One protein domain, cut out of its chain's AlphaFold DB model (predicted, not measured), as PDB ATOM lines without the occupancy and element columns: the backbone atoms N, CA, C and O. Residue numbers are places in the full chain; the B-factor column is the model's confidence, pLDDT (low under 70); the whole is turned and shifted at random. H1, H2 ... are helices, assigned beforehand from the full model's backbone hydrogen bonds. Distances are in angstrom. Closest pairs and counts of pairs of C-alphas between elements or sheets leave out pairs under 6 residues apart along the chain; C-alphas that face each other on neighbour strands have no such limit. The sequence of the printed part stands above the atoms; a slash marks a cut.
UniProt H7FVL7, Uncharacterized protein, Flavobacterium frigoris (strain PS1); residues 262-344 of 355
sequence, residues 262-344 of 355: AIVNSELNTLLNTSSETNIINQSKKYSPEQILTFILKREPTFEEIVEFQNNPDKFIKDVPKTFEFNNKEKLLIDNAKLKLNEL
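What this domain is: This is residues 262 to 344 of the 355 residues of an uncharacterized protein of Flavobacterium frigoris (strain PS1) (UniProt H7FVL7). Three pairs of helices follow one another along the longest axis: H3 and H6 side by side in the middle, the hairpin of H1 and H2 across one end, and the crossed pair H4 and H5 at the other end. H1 and H2 pack on the middle pair, H1 on H3 and H2 on H6, while H4 and H5 come close to it without clear contact. The printed part has 83 residues with six named helices, in the order H1 H2 H3 H4 H5 H6, and no named strand; the class is all helix. It is compact, with a radius of gyration of the C-alphas of 11.9 A, and its rounded outline spans 32 by 28 by 23 A.

How they stand to each other: H1, residues 262 to 274, and H2, residues 277 to 284, form a helical hairpin, at a shallow tilt of 15 degrees and running opposite ways. H1 touches H2 with residues 268 to 272 alone, and their closest C-alphas, of Leu 271 and Ile 280, are 6.2 A apart. With residues 264 to 268 alone H1 touches H3, residues 289 to 297, about perpendicular at 74 degrees; the closest C-alphas, of Asn 265 and Phe 295, are 5.7 A apart. H6, residues 328 to 338, touches H3 at a shallow tilt of 32 degrees, only just short of steep, opposite ways; the closest C-alphas, of Pro 289 and Ala 337, are 4.5 A apart. H6 also touches H2, at a steep tilt of 41 degrees and the same way, with the C-alphas of Ile 281 and Leu 332 closest at 6.3 A. H4, residues 303 to 311, touches H5, residues 313 to 319, at a steep tilt of 53 degrees, opposite ways, with the C-alphas of Phe 309 and Phe 316 closest at 5.2 A. H5 is close to H6 but not clearly touching, with the C-alphas of Pro 313 and Lys 338 closest at 6.9 A. H1 is apart from H4 and from H5. In each of the six helices every O i to N i+4 pair is within hydrogen-bond range.

Where its parts are: H1 begins at C-alpha 262, (89.484, 73.589, 68.728), and is 18.2 A long. H3 begins at C-alpha 289, (81.474, 64.842, 79.536), and is 12.0 A long; H4 measures 12.2 A. H6, 15.4 A long, ends at C-alpha 338, (74.830, 63.397, 82.622). H2 and H5 are shorter.

The domain as a whole: The two C-alphas farthest apart, of Thr 274 and Glu 304, are 32.7 A apart. The printed part has no cut and no long link; the link from H5 to H6, 8 residues, is short, and the other four are tight. The mean pLDDT of the printed part is 79.6, and residues 301 to 304, 306 to 307, 321 to 325 and 341 to 344 are under 70.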
ATOM      1  N   ALA A 262      89.964  72.761  69.834       70.62
ATOM      2  CA  ALA A 262      89.484  73.589  68.728       70.62
ATOM      3  C   ALA A 262      88.640  72.798  67.712       70.62
ATOM      4  O   ALA A 262      87.585  73.269  67.284       70.62
ATOM      5  N   ILE A 263      89.068  71.579  67.362       76.50
ATOM      6  CA  ILE A 263      88.331  70.703  66.441       76.50
ATOM      7  C   ILE A 263      87.028  70.249  67.098       76.50
ATOM      8  O   ILE A 263      85.967  70.374  66.493       76.50
ATOM      9  N   VAL A 264      87.084  69.798  68.353       80.38
ATOM     10  CA  VAL A 264      85.892  69.380  69.110       80.38
ATOM     11  C   VAL A 264      84.870  70.515  69.203       80.38
ATOM     12  O   VAL A 264      83.695  70.305  68.906       80.38
ATOM     13  N   ASN A 265      85.319  71.731  69.518       84.31
ATOM     14  CA  ASN A 265      84.452  72.904  69.589       84.31
ATOM     15  C   ASN A 265      83.841  73.256  68.230       84.31
ATOM     16  O   ASN A 265      82.671  73.632  68.167       84.31
ATOM     17  N   SER A 266      84.597  73.126  67.137       85.00
ATOM     18  CA  SER A 266      84.058  73.346  65.791       85.00
ATOM     19  C   SER A 266      82.969  72.327  65.440       85.00
ATOM     20  O   SER A 266      81.899  72.717  64.980       85.00
ATOM     21  N   GLU A 267      83.180  71.043  65.751       88.06
ATOM     22  CA  GLU A 267      82.209  69.980  65.484       88.06
ATOM     23  C   GLU A 267      80.941  70.130  66.333       88.06
ATOM     24  O   GLU A 267      79.838  69.958  65.812       88.06
ATOM     25  N   LEU A 268      81.077  70.476  67.618       88.62
ATOM     26  CA  LEU A 268      79.945  70.727  68.513       88.62
ATOM     27  C   LEU A 268      79.161  71.980  68.099       88.62
ATOM     28  O   LEU A 268      77.931  71.942  68.077       88.62
ATOM     29  N   ASN A 269      79.841  73.049  67.669       88.88
ATOM     30  CA  ASN A 269      79.188  74.226  67.087       88.88
ATOM     31  C   ASN A 269      78.410  73.875  65.814       88.88
ATOM     32  O   ASN A 269      77.255  74.275  65.663       88.88
ATOM     33  N   THR A 270      79.008  73.108  64.896       88.38
ATOM     34  CA  THR A 270      78.305  72.639  63.695       88.38
ATOM     35  C   THR A 270      77.101  71.783  64.075       88.38
ATOM     36  O   THR A 270      76.017  72.004  63.543       88.38
ATOM     37  N   LEU A 271      77.259  70.861  65.029       88.75
ATOM     38  CA  LEU A 271      76.189  69.988  65.501       88.75
ATOM     39  C   LEU A 271      75.010  70.796  66.065       88.75
ATOM     40  O   LEU A 271      73.868  70.539  65.692       88.75
ATOM     41  N   LEU A 272      75.266  71.807  66.900       89.00
ATOM     42  CA  LEU A 272      74.210  72.674  67.426       89.00
ATOM     43  C   LEU A 272      73.527  73.498  66.327       89.00
ATOM     44  O   LEU A 272      72.300  73.612  66.320       89.00
ATOM     45  N   ASN A 273      74.282  74.039  65.373       85.12
ATOM     46  CA  ASN A 273      73.737  74.973  64.386       85.12
ATOM     47  C   ASN A 273      72.953  74.292  63.257       85.12
ATOM     48  O   ASN A 273      71.976  74.860  62.777       85.12
ATOM     49  N   THR A 274      73.334  73.080  62.843       78.50
ATOM     50  CA  THR A 274      72.796  72.465  61.612       78.50
ATOM     51  C   THR A 274      71.916  71.241  61.843       78.50
ATOM     52  O   THR A 274      71.220  70.818  60.923       78.50
ATOM     53  N   SER A 275      71.918  70.658  63.044       83.25
ATOM     54  CA  SER A 275      71.251  69.373  63.285       83.25
ATOM     55  C   SER A 275      69.908  69.482  64.010       83.25
ATOM     56  O   SER A 275      69.635  70.437  64.746       83.25
ATOM     57  N   SER A 276      69.070  68.460  63.801       89.25
ATOM     58  CA  SER A 276      67.858  68.205  64.584       89.25
ATOM     59  C   SER A 276      68.200  67.725  65.997       89.25
ATOM     60  O   SER A 276      69.280  67.178  66.229       89.25
ATOM     61  N   GLU A 277      67.267  67.877  66.936       87.94
ATOM     62  CA  GLU A 277      67.435  67.457  68.337       87.94
ATOM     63  C   GLU A 277      67.828  65.977  68.463       87.94
ATOM     64  O   GLU A 277      68.802  65.645  69.137       87.94
ATOM     65  N   THR A 278      67.162  65.088  67.722       86.88
ATOM     66  CA  THR A 278      67.488  63.652  67.687       86.88
ATOM     67  C   THR A 278      68.921  63.392  67.223       86.88
ATOM     68  O   THR A 278      69.608  62.516  67.753       86.88
ATOM     69  N   ASN A 279      69.402  64.151  66.235       86.69
ATOM     70  CA  ASN A 279      70.759  63.984  65.725       86.69
ATOM     71  C   ASN A 279      71.801  64.552  66.701       86.69
ATOM     72  O   ASN A 279      72.852  63.942  66.883       86.69
ATOM     73  N   ILE A 280      71.484  65.649  67.401       86.94
ATOM     74  CA  ILE A 280      72.308  66.187  68.494       86.94
ATOM     75  C   ILE A 280      72.465  65.134  69.594       86.94
ATOM     76  O   ILE A 280      73.595  64.845  69.992       86.94
ATOM     77  N   ILE A 281      71.372  64.492  70.020       85.44
ATOM     78  CA  ILE A 281      71.398  63.441  71.048       85.44
ATOM     79  C   ILE A 281      72.254  62.245  70.607       85.44
ATOM     80  O   ILE A 281      73.023  61.704  71.397       85.44
ATOM     81  N   ASN A 282      72.152  61.807  69.354       82.81
ATOM     82  CA  ASN A 282      72.894  60.631  68.899       82.81
ATOM     83  C   ASN A 282      74.378  60.921  68.655       82.81
ATOM     84  O   ASN A 282      75.228  60.132  69.062       82.81
ATOM     85  N   GLN A 283      74.699  62.051  68.026       83.25
ATOM     86  CA  GLN A 283      76.074  62.394  67.669       83.25
ATOM     87  C   GLN A 283      76.895  62.879  68.858       83.25
ATOM     88  O   GLN A 283      78.103  62.664  68.862       83.25
ATOM     89  N   SER A 284      76.286  63.501  69.871       84.69
ATOM     90  CA  SER A 284      77.053  63.996  71.021       84.69
ATOM     91  C   SER A 284      77.533  62.893  71.974       84.69
ATOM     92  O   SER A 284      78.486  63.115  72.714       84.69
ATOM     93  N   LYS A 285      76.996  61.666  71.875       81.75
ATOM     94  CA  LYS A 285      77.458  60.487  72.640       81.75
ATOM     95  C   LYS A 285      78.931  60.124  72.408       81.75
ATOM     96  O   LYS A 285      79.507  59.406  73.224       81.75
ATOM     97  N   LYS A 286      79.525  60.581  71.301       81.38
ATOM     98  CA  LYS A 286      80.935  60.329  70.962       81.38
ATOM     99  C   LYS A 286      81.922  61.226  71.716       81.38
ATOM    100  O   LYS A 286      83.116  60.948  71.671       81.38
ATOM    101  N   TYR A 287      81.441  62.280  72.375       81.81
ATOM    102  CA  TYR A 287      82.273  63.185  73.168       81.81
ATOM    103  C   TYR A 287      82.229  62.801  74.649       81.81
ATOM    104  O   TYR A 287      81.226  62.269  75.134       81.81
ATOM    105  N   SER A 288      83.327  63.057  75.361       79.00
ATOM    106  CA  SER A 288      83.370  62.888  76.814       79.00
ATOM    107  C   SER A 288      82.582  64.004  77.514       79.00
ATOM    108  O   SER A 288      82.431  65.098  76.957       79.00
ATOM    109  N   PRO A 289      82.109  63.783  78.755       79.44
ATOM    110  CA  PRO A 289      81.474  64.842  79.536       79.44
ATOM    111  C   PRO A 289      82.365  66.079  79.694       79.44
ATOM    112  O   PRO A 289      81.883  67.196  79.577       79.44
ATOM    113  N   GLU A 290      83.672  65.894  79.882       78.19
ATOM    114  CA  GLU A 290      84.647  66.984  80.003       78.19
ATOM    115  C   GLU A 290      84.765  67.818  78.719       78.19
ATOM    116  O   GLU A 290      84.799  69.046  78.777       78.19
ATOM    117  N   GLN A 291      84.745  67.174  77.547       83.12
ATOM    118  CA  GLN A 291      84.724  67.864  76.252       83.12
ATOM    119  C   GLN A 291      83.441  68.682  76.067       83.12
ATOM    120  O   GLN A 291      83.491  69.816  75.590       83.12
ATOM    121  N   ILE A 292      82.300  68.122  76.474       87.69
ATOM    122  CA  ILE A 292      81.006  68.810  76.427       87.69
ATOM    123  C   ILE A 292      81.004  70.009  77.383       87.69
ATOM    124  O   ILE A 292      80.618  71.103  76.982       87.69
ATOM    125  N   LEU A 293      81.479  69.841  78.618       85.94
ATOM    126  CA  LEU A 293      81.584  70.931  79.590       85.94
ATOM    127  C   LEU A 293      82.537  72.027  79.110       85.94
ATOM    128  O   LEU A 293      82.192  73.199  79.190       85.94
ATOM    129  N   THR A 294      83.686  71.657  78.542       86.06
ATOM    130  CA  THR A 294      84.657  72.614  77.987       86.06
ATOM    131  C   THR A 294      84.033  73.478  76.894       86.06
ATOM    132  O   THR A 294      84.213  74.698  76.860       86.06
ATOM    133  N   PHE A 295      83.252  72.851  76.015       88.19
ATOM    134  CA  PHE A 295      82.524  73.541  74.961       88.19
ATOM    135  C   PHE A 295      81.466  74.501  75.523       88.19
ATOM    136  O   PHE A 295      81.407  75.664  75.125       88.19
ATOM    137  N   ILE A 296      80.666  74.031  76.481       86.44
ATOM    138  CA  ILE A 296      79.557  74.786  77.077       86.44
ATOM    139  C   ILE A 296      80.058  75.976  77.901       86.44
ATOM    140  O   ILE A 296      79.530  77.080  77.785       86.44
ATOM    141  N   LEU A 297      81.104  75.769  78.702       84.44
ATOM    142  CA  LEU A 297      81.717  76.805  79.535       84.44
ATOM    143  C   LEU A 297      82.617  77.751  78.729       84.44
ATOM    144  O   LEU A 297      83.006  78.801  79.239       84.44
ATOM    145  N   LYS A 298      82.957  77.393  77.480       84.69
ATOM    146  CA  LYS A 298      83.918  78.099  76.610       84.69
ATOM    147  C   LYS A 298      85.318  78.234  77.226       84.69
ATOM    148  O   LYS A 298      86.091  79.109  76.838       84.69
ATOM    149  N   ARG A 299      85.637  77.365  78.181       81.75
ATOM    150  CA  ARG A 299      86.926  77.218  78.864       81.75
ATOM    151  C   ARG A 299      87.010  75.823  79.461       81.75
ATOM    152  O   ARG A 299      85.982  75.173  79.627       81.75
ATOM    153  N   GLU A 300      88.205  75.395  79.842       74.38
ATOM    154  CA  GLU A 300      88.351  74.155  80.603       74.38
ATOM    155  C   GLU A 300      87.623  74.267  81.962       74.38
ATOM    156  O   GLU A 300      87.719  75.311  82.632       74.38
ATOM    157  N   PRO A 301      86.835  73.245  82.355       69.81
ATOM    158  CA  PRO A 301      86.223  73.189  83.675       69.81
ATOM    159  C   PRO A 301      87.305  72.994  84.742       69.81
ATOM    160  O   PRO A 301      88.260  72.242  84.553       69.81
ATOM    161  N   THR A 302      87.149  73.659  85.880       69.56
ATOM    162  CA  THR A 302      87.992  73.400  87.054       69.56
ATOM    163  C   THR A 302      87.667  72.030  87.650       69.56
ATOM    164  O   THR A 302      86.615  71.444  87.382       69.56
ATOM    165  N   PHE A 303      88.563  71.502  88.482       57.31
ATOM    166  CA  PHE A 303      88.325  70.223  89.145       57.31
ATOM    167  C   PHE A 303      87.087  70.281  90.052       57.31
ATOM    168  O   PHE A 303      86.270  69.364  90.037       57.31
ATOM    169  N   GLU A 304      86.904  71.379  90.783       68.25
ATOM    170  CA  GLU A 304      85.746  71.621  91.644       68.25
ATOM    171  C   GLU A 304      84.438  71.592  90.848       68.25
ATOM    172  O   GLU A 304      83.457  70.993  91.284       68.25
ATOM    173  N   GLU A 305      84.438  72.166  89.645       71.75
ATOM    174  CA  GLU A 305      83.291  72.161  88.735       71.75
ATOM    175  C   GLU A 305      82.991  70.771  88.170       71.75
ATOM    176  O   GLU A 305      81.826  70.390  88.063       71.75
ATOM    177  N   ILE A 306      84.022  69.982  87.852       69.75
ATOM    178  CA  ILE A 306      83.864  68.577  87.452       69.75
ATOM    179  C   ILE A 306      83.228  67.768  88.590       69.75
ATOM    180  O   ILE A 306      82.291  67.003  88.358       69.75
ATOM    181  N   VAL A 307      83.719  67.947  89.817       62.78
ATOM    182  CA  VAL A 307      83.216  67.265  91.015       62.78
ATOM    183  C   VAL A 307      81.782  67.688  91.323       62.78
ATOM    184  O   VAL A 307      80.936  66.845  91.632       62.78
ATOM    185  N   GLU A 308      81.470  68.977  91.209       76.94
ATOM    186  CA  GLU A 308      80.116  69.483  91.407       76.94
ATOM    187  C   GLU A 308      79.158  68.956  90.339       76.94
ATOM    188  O   GLU A 308      78.080  68.463  90.680       76.94
ATOM    189  N   PHE A 309      79.564  68.959  89.067       81.62
ATOM    190  CA  PHE A 309      78.773  68.377  87.988       81.62
ATOM    191  C   PHE A 309      78.570  66.869  88.165       81.62
ATOM    192  O   PHE A 309      77.487  66.367  87.888       81.62
ATOM    193  N   GLN A 310      79.565  66.138  88.673       76.38
ATOM    194  CA  GLN A 310      79.442  64.710  88.966       76.38
ATOM    195  C   GLN A 310      78.474  64.424  90.123       76.38
ATOM    196  O   GLN A 310      77.678  63.487  90.043       76.38
ATOM    197  N   ASN A 311      78.544  65.211  91.198       75.56
ATOM    198  CA  ASN A 311      77.761  64.989  92.415       75.56
ATOM    199  C   ASN A 311      76.329  65.522  92.308       75.56
ATOM    200  O   ASN A 311      75.398  64.927  92.855       75.56
ATOM    201  N   ASN A 312      76.149  66.666  91.651       83.44
ATOM    202  CA  ASN A 312      74.859  67.316  91.495       83.44
ATOM    203  C   ASN A 312      74.810  68.123  90.183       83.44
ATOM    204  O   ASN A 312      74.899  69.355  90.212       83.44
ATOM    205  N   PRO A 313      74.625  67.444  89.034       83.81
ATOM    206  CA  PRO A 313      74.610  68.088  87.723       83.81
ATOM    207  C   PRO A 313      73.595  69.230  87.631       83.81
ATOM    208  O   PRO A 313      73.874  70.267  87.040       83.81
ATOM    209  N   ASP A 314      72.415  69.068  88.233       83.81
ATOM    210  CA  ASP A 314      71.349  70.069  88.160       83.81
ATOM    211  C   ASP A 314      71.641  71.305  89.018       83.81
ATOM    212  O   ASP A 314      71.207  72.404  88.670       83.81
ATOM    213  N   LYS A 315      72.373  71.145  90.128       82.50
ATOM    214  CA  LYS A 315      72.886  72.274  90.913       82.50
ATOM    215  C   LYS A 315      74.010  72.977  90.165       82.50
ATOM    216  O   LYS A 315      73.926  74.187  90.002       82.50
ATOM    217  N   PHE A 316      74.969  72.223  89.626       83.81
ATOM    218  CA  PHE A 316      76.043  72.768  88.798       83.81
ATOM    219  C   PHE A 316      75.491  73.680  87.696       83.81
ATOM    220  O   PHE A 316      75.858  74.844  87.616       83.81
ATOM    221  N   ILE A 317      74.529  73.192  86.907       81.25
ATOM    222  CA  ILE A 317      73.913  73.949  85.802       81.25
ATOM    223  C   ILE A 317      73.255  75.251  86.282       81.25
ATOM    224  O   ILE A 317      73.255  76.235  85.548       81.25
ATOM    225  N   LYS A 318      72.675  75.264  87.490       77.31
ATOM    226  CA  LYS A 318      72.049  76.460  88.084       77.31
ATOM    227  C   LYS A 318      73.071  77.463  88.616       77.31
ATOM    228  O   LYS A 318      72.767  78.655  88.650       77.31
ATOM    229  N   ASP A 319      74.229  76.967  89.038       74.50
ATOM    230  CA  ASP A 319      75.294  77.742  89.667       74.50
ATOM    231  C   ASP A 319      76.313  78.272  88.643       74.50
ATOM    232  O   ASP A 319      77.014  79.246  88.934       74.50
ATOM    233  N   VAL A 320      76.343  77.724  87.415       71.62
ATOM    234  CA  VAL A 320      77.023  78.375  86.285       71.62
ATOM    235  C   VAL A 320      76.456  79.797  86.155       71.62
ATOM    236  O   VAL A 320      75.235  79.964  86.089       71.62
ATOM    237  N   PRO A 321      77.303  80.846  86.154       57.84
ATOM    238  CA  PRO A 321      76.852  82.228  86.236       57.84
ATOM    239  C   PRO A 321      75.752  82.542  85.215       57.84
ATOM    240  O   PRO A 321      75.873  82.203  84.037       57.84
ATOM    241  N   LYS A 322      74.707  83.253  85.674       53.84
ATOM    242  CA  LYS A 322      73.475  83.639  84.941       53.84
ATOM    243  C   LYS A 322      73.689  84.316  83.575       53.84
ATOM    244  O   LYS A 322      72.725  84.579  82.870       53.84
ATOM    245  N   THR A 323      74.927  84.621  83.199       52.22
ATOM    246  CA  THR A 323      75.321  85.048  81.851       52.22
ATOM    247  C   THR A 323      75.251  83.926  80.806       52.22
ATOM    248  O   THR A 323      75.310  84.222  79.616       52.22
ATOM    249  N   PHE A 324      75.116  82.662  81.219       60.94
ATOM    250  CA  PHE A 324      74.901  81.512  80.338       60.94
ATOM    251  C   PHE A 324      73.451  81.019  80.449       60.94
ATOM    252  O   PHE A 324      73.146  80.093  81.197       60.94
ATOM    253  N   GLU A 325      72.529  81.626  79.702       66.81
ATOM    254  CA  GLU A 325      71.246  80.969  79.439       66.81
ATOM    255  C   GLU A 325      71.463  79.871  78.396       66.81
ATOM    256  O   GLU A 325      71.617  80.151  77.207       66.81
ATOM    257  N   PHE A 326      71.489  78.613  78.844       77.94
ATOM    258  CA  PHE A 326      71.627  77.480  77.934       77.94
ATOM    259  C   PHE A 326      70.405  77.369  77.027       77.94
ATOM    260  O   PHE A 326      69.269  77.207  77.496       77.94
ATOM    261  N   ASN A 327      70.641  77.392  75.719       83.69
ATOM    262  CA  ASN A 327      69.589  77.140  74.749       83.69
ATOM    263  C   ASN A 327      69.147  75.663  74.798       83.69
ATOM    264  O   ASN A 327      69.820  74.797  75.363       83.69
ATOM    265  N   ASN A 328      67.992  75.350  74.200       84.94
ATOM    266  CA  ASN A 328      67.434  73.992  74.245       84.94
ATOM    267  C   ASN A 328      68.395  72.931  73.693       84.94
ATOM    268  O   ASN A 328      68.431  71.819  74.206       84.94
ATOM    269  N   LYS A 329      69.216  73.271  72.696       88.00
ATOM    270  CA  LYS A 329      70.170  72.338  72.094       88.00
ATOM    271  C   LYS A 329      71.411  72.123  72.968       88.00
ATOM    272  O   LYS A 329      71.918  71.009  73.031       88.00
ATOM    273  N   GLU A 330      71.872  73.147  73.683       88.00
ATOM    274  CA  GLU A 330      72.932  73.025  74.693       88.00
ATOM    275  C   GLU A 330      72.473  72.161  75.870       88.00
ATOM    276  O   GLU A 330      73.229  71.307  76.324       88.00
ATOM    277  N   LYS A 331      71.209  72.286  76.298       87.94
ATOM    278  CA  LYS A 331      70.625  71.395  77.318       87.94
ATOM    279  C   LYS A 331      70.680  69.923  76.899       87.94
ATOM    280  O   LYS A 331      71.037  69.089  77.721       87.94
ATOM    281  N   LEU A 332      70.450  69.612  75.620       88.88
ATOM    282  CA  LEU A 332      70.597  68.243  75.104       88.88
ATOM    283  C   LEU A 332      72.038  67.717  75.207       88.88
ATOM    284  O   LEU A 332      72.236  66.533  75.483       88.88
ATOM    285  N   LEU A 333      73.049  68.571  75.000       89.38
ATOM    286  CA  LEU A 333      74.449  68.184  75.209       89.38
ATOM    287  C   LEU A 333      74.719  67.885  76.689       89.38
ATOM    288  O   LEU A 333      75.340  66.871  77.006       89.38
ATOM    289  N   ILE A 334      74.214  68.737  77.586       89.12
ATOM    290  CA  ILE A 334      74.351  68.563  79.036       89.12
ATOM    291  C   ILE A 334      73.686  67.265  79.492       89.12
ATOM    292  O   ILE A 334      74.289  66.497  80.239       89.12
ATOM    293  N   ASP A 335      72.470  66.984  79.026       88.50
ATOM    294  CA  ASP A 335      71.748  65.768  79.396       88.50
ATOM    295  C   ASP A 335      72.487  64.508  78.934       88.50
ATOM    296  O   ASP A 335      72.564  63.528  79.674       88.50
ATOM    297  N   ASN A 336      73.141  64.548  77.774       85.25
ATOM    298  CA  ASN A 336      74.020  63.459  77.354       85.25
ATOM    299  C   ASN A 336      75.295  63.342  78.198       85.25
ATOM    300  O   ASN A 336      75.732  62.224  78.475       85.25
ATOM    301  N   ALA A 337      75.881  64.455  78.644       85.00
ATOM    302  CA  ALA A 337      77.010  64.425  79.573       85.00
ATOM    303  C   ALA A 337      76.615  63.801  80.929       85.00
ATOM    304  O   ALA A 337      77.392  63.029  81.494       85.00
ATOM    305  N   LYS A 338      75.380  64.035  81.406       87.19
ATOM    306  CA  LYS A 338      74.830  63.397  82.622       87.19
ATOM    307  C   LYS A 338      74.734  61.872  82.515       87.19
ATOM    308  O   LYS A 338      74.860  61.177  83.519       87.19
ATOM    309  N   LEU A 339      74.540  61.320  81.318       82.94
ATOM    310  CA  LEU A 339      74.492  59.862  81.127       82.94
ATOM    311  C   LEU A 339      75.861  59.188  81.304       82.94
ATOM    312  O   LEU A 339      75.931  57.969  81.439       82.94
ATOM    313  N   LYS A 340      76.943  59.974  81.300       77.31
ATOM    314  CA  LYS A 340      78.336  59.516  81.277       77.31
ATOM    315  C   LYS A 340      79.154  60.043  82.462       77.31
ATOM    316  O   LYS A 340      80.377  60.085  82.398       77.31
ATOM    317  N   LEU A 341      78.518  60.434  83.572       68.88
ATOM    318  CA  LEU A 341      79.212  60.988  84.755       68.88
ATOM    319  C   LEU A 341      80.256  60.039  85.367       68.88
ATOM    320  O   LEU A 341      81.164  60.477  86.072       68.88
ATOM    321  N   ASN A 342      80.133  58.736  85.113       62.75
ATOM    322  CA  ASN A 342      81.113  57.727  85.502       62.75
ATOM    323  C   ASN A 342      82.439  57.827  84.724       62.75
ATOM    324  O   ASN A 342      83.437  57.309  85.217       62.75
ATOM    325  N   GLU A 343      82.449  58.483  83.557       64.00
ATOM    326  CA  GLU A 343      83.648  58.763  82.754       64.00
ATOM    327  C   GLU A 343      84.446  59.974  83.285       64.00
ATOM    328  O   GLU A 343      85.588  60.169  82.872       64.00
ATOM    329  N   LEU A 344      83.868  60.786  84.185       56.34
ATOM    330  CA  LEU A 344      84.543  61.945  84.782       56.34
ATOM    331  C   LEU A 344      85.526  61.537  85.893       56.34
ATOM    332  O   LEU A 344      85.251  60.583  86.635       56.34
TER     333      LEU A 344